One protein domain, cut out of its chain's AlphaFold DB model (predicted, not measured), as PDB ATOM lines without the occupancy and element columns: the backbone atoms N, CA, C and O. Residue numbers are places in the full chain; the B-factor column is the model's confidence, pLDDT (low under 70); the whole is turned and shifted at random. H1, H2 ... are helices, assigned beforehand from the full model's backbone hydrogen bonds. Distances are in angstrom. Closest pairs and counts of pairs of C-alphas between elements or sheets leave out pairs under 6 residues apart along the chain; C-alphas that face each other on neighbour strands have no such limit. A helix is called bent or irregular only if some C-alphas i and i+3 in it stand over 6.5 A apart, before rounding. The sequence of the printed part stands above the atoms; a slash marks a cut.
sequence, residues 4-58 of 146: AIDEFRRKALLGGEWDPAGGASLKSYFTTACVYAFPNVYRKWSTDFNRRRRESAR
ATOM      1  N   ALA A   4     -17.478   6.031 -12.979       61.41
ATOM      2  CA  ALA A   4     -17.359   7.243 -12.176       61.41
ATOM      3  C   ALA A   4     -15.904   7.570 -11.786       61.41
ATOM      4  O   ALA A   4     -15.549   8.741 -11.732       61.41
ATOM      5  N   ILE A   5     -15.046   6.563 -11.576       67.88
ATOM      6  CA  ILE A   5     -13.636   6.771 -11.203       67.88
ATOM      7  C   ILE A   5     -12.831   7.302 -12.398       67.88
ATOM      8  O   ILE A   5     -12.061   8.250 -12.250       67.88
ATOM      9  N   ASP A   6     -13.050   6.752 -13.594       70.12
ATOM     10  CA  ASP A   6     -12.375   7.214 -14.818       70.12
ATOM     11  C   ASP A   6     -12.833   8.609 -15.250       70.12
ATOM     12  O   ASP A   6     -12.065   9.385 -15.821       70.12
ATOM     13  N   GLU A   7     -14.102   8.938 -15.021       68.19
ATOM     14  CA  GLU A   7     -14.641  10.260 -15.329       68.19
ATOM     15  C   GLU A   7     -14.163  11.310 -14.325       68.19
ATOM     16  O   GLU A   7     -13.728  12.385 -14.736       68.19
ATOM     17  N   PHE A   8     -14.109  10.955 -13.039       67.25
ATOM     18  CA  PHE A   8     -13.513  11.787 -12.003       67.25
ATOM     19  C   PHE A   8     -12.037  12.077 -12.279       67.25
ATOM     20  O   PHE A   8     -11.622  13.231 -12.294       67.25
ATOM     21  N   ARG A   9     -11.236  11.046 -12.574       72.31
ATOM     22  CA  ARG A   9      -9.810  11.227 -12.864       72.31
ATOM     23  C   ARG A   9      -9.579  12.150 -14.063       72.31
ATOM     24  O   ARG A   9      -8.692  12.995 -14.014       72.31
ATOM     25  N   ARG A  10     -10.365  11.999 -15.134       75.00
ATOM     26  CA  ARG A  10     -10.201  12.800 -16.355       75.00
ATOM     27  C   ARG A  10     -10.654  14.246 -16.196       75.00
ATOM     28  O   ARG A  10      -9.954  15.126 -16.673       75.00
ATOM     29  N   LYS A  11     -11.793  14.492 -15.546       68.38
ATOM     30  CA  LYS A  11     -12.371  15.840 -15.438       68.38
ATOM     31  C   LYS A  11     -11.828  16.621 -14.241       68.38
ATOM     32  O   LYS A  11     -11.335  17.730 -14.402       68.38
ATOM     33  N   ALA A  12     -11.809  15.995 -13.064       67.88
ATOM     34  CA  ALA A  12     -11.411  16.646 -11.821       67.88
ATOM     35  C   ALA A  12      -9.897  16.838 -11.701       67.88
ATOM     36  O   ALA A  12      -9.434  17.929 -11.397       67.88
ATOM     37  N   LEU A  13      -9.127  15.763 -11.919       67.94
ATOM     38  CA  LEU A  13      -7.686  15.749 -11.636       67.94
ATOM     39  C   LEU A  13      -6.843  16.164 -12.843       67.94
ATOM     40  O   LEU A  13      -5.882  16.907 -12.689       67.94
ATOM     41  N   LEU A  14      -7.183  15.669 -14.037       69.69
ATOM     42  CA  LEU A  14      -6.445  15.981 -15.267       69.69
ATOM     43  C   LEU A  14      -7.004  17.209 -16.001       69.69
ATOM     44  O   LEU A  14      -6.258  17.874 -16.710       69.69
ATOM     45  N   GLY A  15      -8.297  17.503 -15.835       67.19
ATOM     46  CA  GLY A  15      -8.982  18.632 -16.472       67.19
ATOM     47  C   GLY A  15      -8.945  19.937 -15.674       67.19
ATOM     48  O   GLY A  15      -9.374  20.961 -16.192       67.19
ATOM     49  N   GLY A  16      -8.435  19.916 -14.436       67.56
ATOM     50  CA  GLY A  16      -8.291  21.113 -13.599       67.56
ATOM     51  C   GLY A  16      -9.597  21.661 -13.015       67.56
ATOM     52  O   GLY A  16      -9.598  22.765 -12.485       67.56
ATOM     53  N   GLU A  17     -10.709  20.915 -13.083       70.94
ATOM     54  CA  GLU A  17     -11.994  21.335 -12.494       70.94
ATOM     55  C   GLU A  17     -11.989  21.317 -10.954       70.94
ATOM     56  O   GLU A  17     -12.893  21.873 -10.325       70.94
ATOM     57  N   TRP A  18     -10.997  20.666 -10.337       73.69
ATOM     58  CA  TRP A  18     -10.796  20.680  -8.891       73.69
ATOM     59  C   TRP A  18      -9.561  21.505  -8.515       73.69
ATOM     60  O   TRP A  18      -8.437  21.155  -8.877       73.69
ATOM     61  N   ASP A  19      -9.785  22.571  -7.746       72.31
ATOM     62  CA  ASP A  19      -8.748  23.447  -7.197       72.31
ATOM     63  C   ASP A  19      -8.569  23.189  -5.684       72.31
ATOM     64  O   ASP A  19      -9.523  23.380  -4.917       72.31
ATOM     65  N   PRO A  20      -7.363  22.800  -5.223       67.88
ATOM     66  CA  PRO A  20      -7.048  22.655  -3.802       67.88
ATOM     67  C   PRO A  20      -7.281  23.926  -2.967       67.88
ATOM     68  O   PRO A  20      -7.562  23.815  -1.774       67.88
ATOM     69  N   ALA A  21      -7.173  25.118  -3.566       70.44
ATOM     70  CA  ALA A  21      -7.403  26.401  -2.898       70.44
ATOM     71  C   ALA A  21      -8.892  26.807  -2.854       70.44
ATOM     72  O   ALA A  21      -9.268  27.681  -2.074       70.44
ATOM     73  N   GLY A  22      -9.759  26.138  -3.622       66.94
ATOM     74  CA  GLY A  22     -11.188  26.442  -3.758       66.94
ATOM     75  C   GLY A  22     -12.084  25.991  -2.592       66.94
ATOM     76  O   GLY A  22     -13.306  25.997  -2.716       66.94
ATOM     77  N   GLY A  23     -11.505  25.562  -1.463       66.38
ATOM     78  CA  GLY A  23     -12.229  25.277  -0.213       66.38
ATOM     79  C   GLY A  23     -12.907  23.902  -0.106       66.38
ATOM     80  O   GLY A  23     -13.372  23.538   0.973       66.38
ATOM     81  N   ALA A  24     -12.931  23.093  -1.170       71.62
ATOM     82  CA  ALA A  24     -13.468  21.731  -1.136       71.62
ATOM     83  C   ALA A  24     -12.347  20.684  -1.087       71.62
ATOM     84  O   ALA A  24     -11.566  20.545  -2.028       71.62
ATOM     85  N   SER A  25     -12.309  19.877  -0.020       80.06
ATOM     86  CA  SER A  25     -11.387  18.736   0.048       80.06
ATOM     87  C   SER A  25     -11.621  17.763  -1.116       80.06
ATOM     88  O   SER A  25     -12.757  17.592  -1.569       80.06
ATOM     89  N   LEU A  26     -10.572  17.059  -1.559       77.19
ATOM     90  CA  LEU A  26     -10.664  16.075  -2.645       77.19
ATOM     91  C   LEU A  26     -11.752  15.018  -2.379       77.19
ATOM     92  O   LEU A  26     -12.482  14.616  -3.284       77.19
ATOM     93  N   LYS A  27     -11.904  14.612  -1.112       77.25
ATOM     94  CA  LYS A  27     -12.952  13.692  -0.653       77.25
ATOM     95  C   LYS A  27     -14.349  14.278  -0.856       77.25
ATOM     96  O   LYS A  27     -15.228  13.586  -1.371       77.25
ATOM     97  N   SER A  28     -14.563  15.529  -0.449       76.75
ATOM     98  CA  SER A  28     -15.851  16.212  -0.610       76.75
ATOM     99  C   SER A  28     -16.202  16.368  -2.088       76.75
ATOM    100  O   SER A  28     -17.309  16.029  -2.492       76.75
ATOM    101  N   TYR A  29     -15.236  16.780  -2.909       76.62
ATOM    102  CA  TYR A  29     -15.425  16.940  -4.347       76.62
ATOM    103  C   TYR A  29     -15.745  15.601  -5.041       76.62
ATOM    104  O   TYR A  29     -16.713  15.507  -5.797       76.62
ATOM    105  N   PHE A  30     -15.022  14.526  -4.705       77.69
ATOM    106  CA  PHE A  30     -15.312  13.172  -5.192       77.69
ATOM    107  C   PHE A  30     -16.700  12.667  -4.786       77.69
ATOM    108  O   PHE A  30     -17.420  12.092  -5.602       77.69
ATOM    109  N   THR A  31     -17.094  12.895  -3.533       79.00
ATOM    110  CA  THR A  31     -18.399  12.455  -3.019       79.00
ATOM    111  C   THR A  31     -19.528  13.170  -3.756       79.00
ATOM    112  O   THR A  31     -20.459  12.525  -4.234       79.00
ATOM    113  N   THR A  32     -19.405  14.484  -3.938       74.94
ATOM    114  CA  THR A  32     -20.341  15.299  -4.718       74.94
ATOM    115  C   THR A  32     -20.421  14.834  -6.175       74.94
ATOM    116  O   THR A  32     -21.517  14.640  -6.698       74.94
ATOM    117  N   ALA A  33     -19.285  14.548  -6.818       76.94
ATOM    118  CA  ALA A  33     -19.258  13.989  -8.170       76.94
ATOM    119  C   ALA A  33     -19.982  12.630  -8.256       76.94
ATOM    120  O   ALA A  33     -20.740  12.387  -9.199       76.94
ATOM    121  N   CYS A  34     -19.818  11.762  -7.252       76.06
ATOM    122  CA  CYS A  34     -20.549  10.497  -7.171       76.06
ATOM    123  C   CYS A  34     -22.061  10.717  -7.035       76.06
ATOM    124  O   CYS A  34     -22.832  10.051  -7.725       76.06
ATOM    125  N   VAL A  35     -22.489  11.669  -6.201       78.88
ATOM    126  CA  VAL A  35     -23.906  12.028  -6.030       78.88
ATOM    127  C   VAL A  35     -24.510  12.539  -7.339       78.88
ATOM    128  O   VAL A  35     -25.619  12.142  -7.684       78.88
ATOM    129  N   TYR A  36     -23.784  13.347  -8.116       74.94
ATOM    130  CA  TYR A  36     -24.264  13.828  -9.417       74.94
ATOM    131  C   TYR A  36     -24.282  12.743 -10.503       74.94
ATOM    132  O   TYR A  36     -25.180  12.729 -11.348       74.94
ATOM    133  N   ALA A  37     -23.328  11.810 -10.487       75.50
ATOM    134  CA  ALA A  37     -23.275  10.712 -11.453       75.50
ATOM    135  C   ALA A  37     -24.311   9.608 -11.160       75.50
ATOM    136  O   ALA A  37     -24.820   8.962 -12.085       75.50
ATOM    137  N   PHE A  38     -24.637   9.390  -9.882       79.31
ATOM    138  CA  PHE A  38     -25.476   8.283  -9.427       79.31
ATOM    139  C   PHE A  38     -26.865   8.230 -10.089       79.31
ATOM    140  O   PHE A  38     -27.217   7.156 -10.580       79.31
ATOM    141  N   PRO A  39     -27.642   9.326 -10.215       77.12
ATOM    142  CA  PRO A  39     -28.969   9.287 -10.825       77.12
ATOM    143  C   PRO A  39     -28.984   8.691 -12.234       77.12
ATOM    144  O   PRO A  39     -29.909   7.964 -12.588       77.12
ATOM    145  N   ASN A  40     -27.962   8.959 -13.048       76.69
ATOM    146  CA  ASN A  40     -27.898   8.465 -14.425       76.69
ATOM    147  C   ASN A  40     -27.581   6.967 -14.476       76.69
ATOM    148  O   ASN A  40     -28.199   6.219 -15.238       76.69
ATOM    149  N   VAL A  41     -26.660   6.513 -13.623       81.94
ATOM    150  CA  VAL A  41     -26.334   5.090 -13.477       81.94
ATOM    151  C   VAL A  41     -27.533   4.324 -12.914       81.94
ATOM    152  O   VAL A  41     -27.910   3.287 -13.462       81.94
ATOM    153  N   TYR A  42     -28.176   4.868 -11.881       77.44
ATOM    154  CA  TYR A  42     -29.348   4.280 -11.247       77.44
ATOM    155  C   TYR A  42     -30.532   4.190 -12.208       77.44
ATOM    156  O   TYR A  42     -31.159   3.139 -12.288       77.44
ATOM    157  N   ARG A  43     -30.812   5.235 -13.002       76.94
ATOM    158  CA  ARG A  43     -31.867   5.193 -14.032       76.94
ATOM    159  C   ARG A  43     -31.633   4.062 -15.026       76.94
ATOM    160  O   ARG A  43     -32.543   3.277 -15.267       76.94
ATOM    161  N   LYS A  44     -30.411   3.933 -15.553       77.06
ATOM    162  CA  LYS A  44     -30.065   2.862 -16.497       77.06
ATOM    163  C   LYS A  44     -30.232   1.475 -15.876       77.06
ATOM    164  O   LYS A  44     -30.821   0.596 -16.504       77.06
ATOM    165  N   TRP A  45     -29.721   1.286 -14.661       86.50
ATOM    166  CA  TRP A  45     -29.873   0.032 -13.928       86.50
ATOM    167  C   TRP A  45     -31.347  -0.277 -13.645       86.50
ATOM    168  O   TRP A  45     -31.792  -1.380 -13.929       86.50
ATOM    169  N   SER A  46     -32.122   0.702 -13.178       74.31
ATOM    170  CA  SER A  46     -33.544   0.555 -12.859       74.31
ATOM    171  C   SER A  46     -34.370   0.188 -14.093       74.31
ATOM    172  O   SER A  46     -35.228  -0.688 -14.025       74.31
ATOM    173  N   THR A  47     -34.093   0.789 -15.255       75.62
ATOM    174  CA  THR A  47     -34.748   0.401 -16.513       75.62
ATOM    175  C   THR A  47     -34.444  -1.049 -16.896       75.62
ATOM    176  O   THR A  47     -35.363  -1.791 -17.238       75.62
ATOM    177  N   ASP A  48     -33.178  -1.467 -16.829       77.06
ATOM    178  CA  ASP A  48     -32.774  -2.841 -17.154       77.06
ATOM    179  C   ASP A  48     -33.333  -3.856 -16.145       77.06
ATOM    180  O   ASP A  48     -33.884  -4.883 -16.531       77.06
ATOM    181  N   PHE A  49     -33.278  -3.532 -14.854       74.38
ATOM    182  CA  PHE A  49     -33.834  -4.344 -13.779       74.38
ATOM    183  C   PHE A  49     -35.340  -4.545 -13.951       74.38
ATOM    184  O   PHE A  49     -35.811  -5.679 -13.946       74.38
ATOM    185  N   ASN A  50     -36.095  -3.470 -14.189       72.12
ATOM    186  CA  ASN A  50     -37.535  -3.559 -14.430       72.12
ATOM    187  C   ASN A  50     -37.863  -4.349 -15.701       72.12
ATOM    188  O   ASN A  50     -38.829  -5.107 -15.709       72.12
ATOM    189  N   ARG A  51     -37.061  -4.221 -16.767       74.75
ATOM    190  CA  ARG A  51     -37.226  -5.038 -17.978       74.75
ATOM    191  C   ARG A  51     -37.039  -6.525 -17.677       74.75
ATOM    192  O   ARG A  51     -37.935  -7.304 -17.981       74.75
ATOM    193  N   ARG A  52     -35.935  -6.905 -17.031       75.12
ATOM    194  CA  ARG A  52     -35.660  -8.305 -16.659       75.12
ATOM    195  C   ARG A  52     -36.729  -8.862 -15.726       75.12
ATOM    196  O   ARG A  52     -37.150 -10.004 -15.868       75.12
ATOM    197  N   ARG A  53     -37.205  -8.039 -14.788       68.06
ATOM    198  CA  ARG A  53     -38.275  -8.405 -13.859       68.06
ATOM    199  C   ARG A  53     -39.597  -8.660 -14.594       68.06
ATOM    200  O   ARG A  53     -40.252  -9.654 -14.307       68.06
ATOM    201  N   ARG A  54     -39.945  -7.835 -15.591       66.62
ATOM    202  CA  ARG A  54     -41.103  -8.064 -16.477       66.62
ATOM    203  C   ARG A  54     -40.956  -9.336 -17.304       66.62
ATOM    204  O   ARG A  54     -41.908 -10.096 -17.410       66.62
ATOM    205  N   GLU A  55     -39.785  -9.569 -17.889       73.50
ATOM    206  CA  GLU A  55     -39.504 -10.783 -18.671       73.50
ATOM    207  C   GLU A  55     -39.645 -12.044 -17.813       73.50
ATOM    208  O   GLU A  55     -40.308 -12.989 -18.230       73.50
ATOM    209  N   SER A  56     -39.112 -12.025 -16.589       68.25
ATOM    210  CA  SER A  56     -39.258 -13.126 -15.633       68.25
ATOM    211  C   SER A  56     -40.699 -13.310 -15.161       68.25
ATOM    212  O   SER A  56     -41.125 -14.433 -14.935       68.25
ATOM    213  N   ALA A  57     -41.465 -12.233 -15.001       65.00
ATOM    214  CA  ALA A  57     -42.865 -12.329 -14.606       65.00
ATOM    215  C   ALA A  57     -43.757 -12.901 -15.725       65.00
ATOM    216  O   ALA A  57     -44.739 -13.572 -15.430       65.00
ATOM    217  N   ARG A  58     -43.406 -12.716 -17.008       66.62
ATOM    218  CA  ARG A  58     -44.155 -13.302 -18.140       66.62
ATOM    219  C   ARG A  58     -44.112 -14.828 -18.182       66.62
ATOM    220  O   ARG A  58     -44.996 -15.422 -18.789       66.62
TER     221      ARG A  58
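AT A GLANCE: This is residues 4 to 58 of the 146 residues of the protein "Sigma-70 family RNA polymerase sigma factor" of Saccharothrix syringae (UniProt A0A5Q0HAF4). A short helix, H1, leads through a long loop, residues 14 to 25, that folds back into one long bent helix, H2, whose first arm, H2a, passes H1 while residues 42 to 58 of its second arm, H2b, stick out from the body at one end of the rod. The 55 printed residues hold two named helices, H1 then H2, and no named strand: all helix. The whole is extended, with a radius of gyration of the C-alphas of 16.5 A and spans of 56 by 18 by 11 A.

HOW THE PARTS SIT: H1, residues 4 to 13, only just touches H2a, residues 26 to 36, with 3 pairs of C-alphas within 8 A, the closest being Ala 4 and Cys 34 at 6.8 A. They run opposite ways at a steep tilt of 52 degrees. H1 and H2b, residues 39 to 58, are apart. In H1, H2a and H2b every O i to N i+4 pair is within hydrogen-bond range.

IN THESE COORDINATES: H1 begins at C-alpha 4 (-17.359, 7.243, -12.176) and measures 12.9 A; it is neither bent nor irregular, but only just: C-alphas 10 and 13 are 6.1 A apart. H2, residues 26 to 58, was assigned as one helix by its hydrogen bonds, but is bent, with C-alphas 36 and 39 6.7 A apart. Its arms H2a, 15.4 A, and H2b, 28.2 A, stand at a steep tilt of 43 degrees; H2b ends at C-alpha 58 (-44.155, -13.302, -18.140).

THE WHOLE: The C-alphas farthest apart, of Ala 21 and Arg 58, are 56.2 A apart. The link H1 to H2, 12 residues, is long; the printed part has no cut. Mean pLDDT of the printed part is 73.0, with 18 residues under 70, among them 11 to 16.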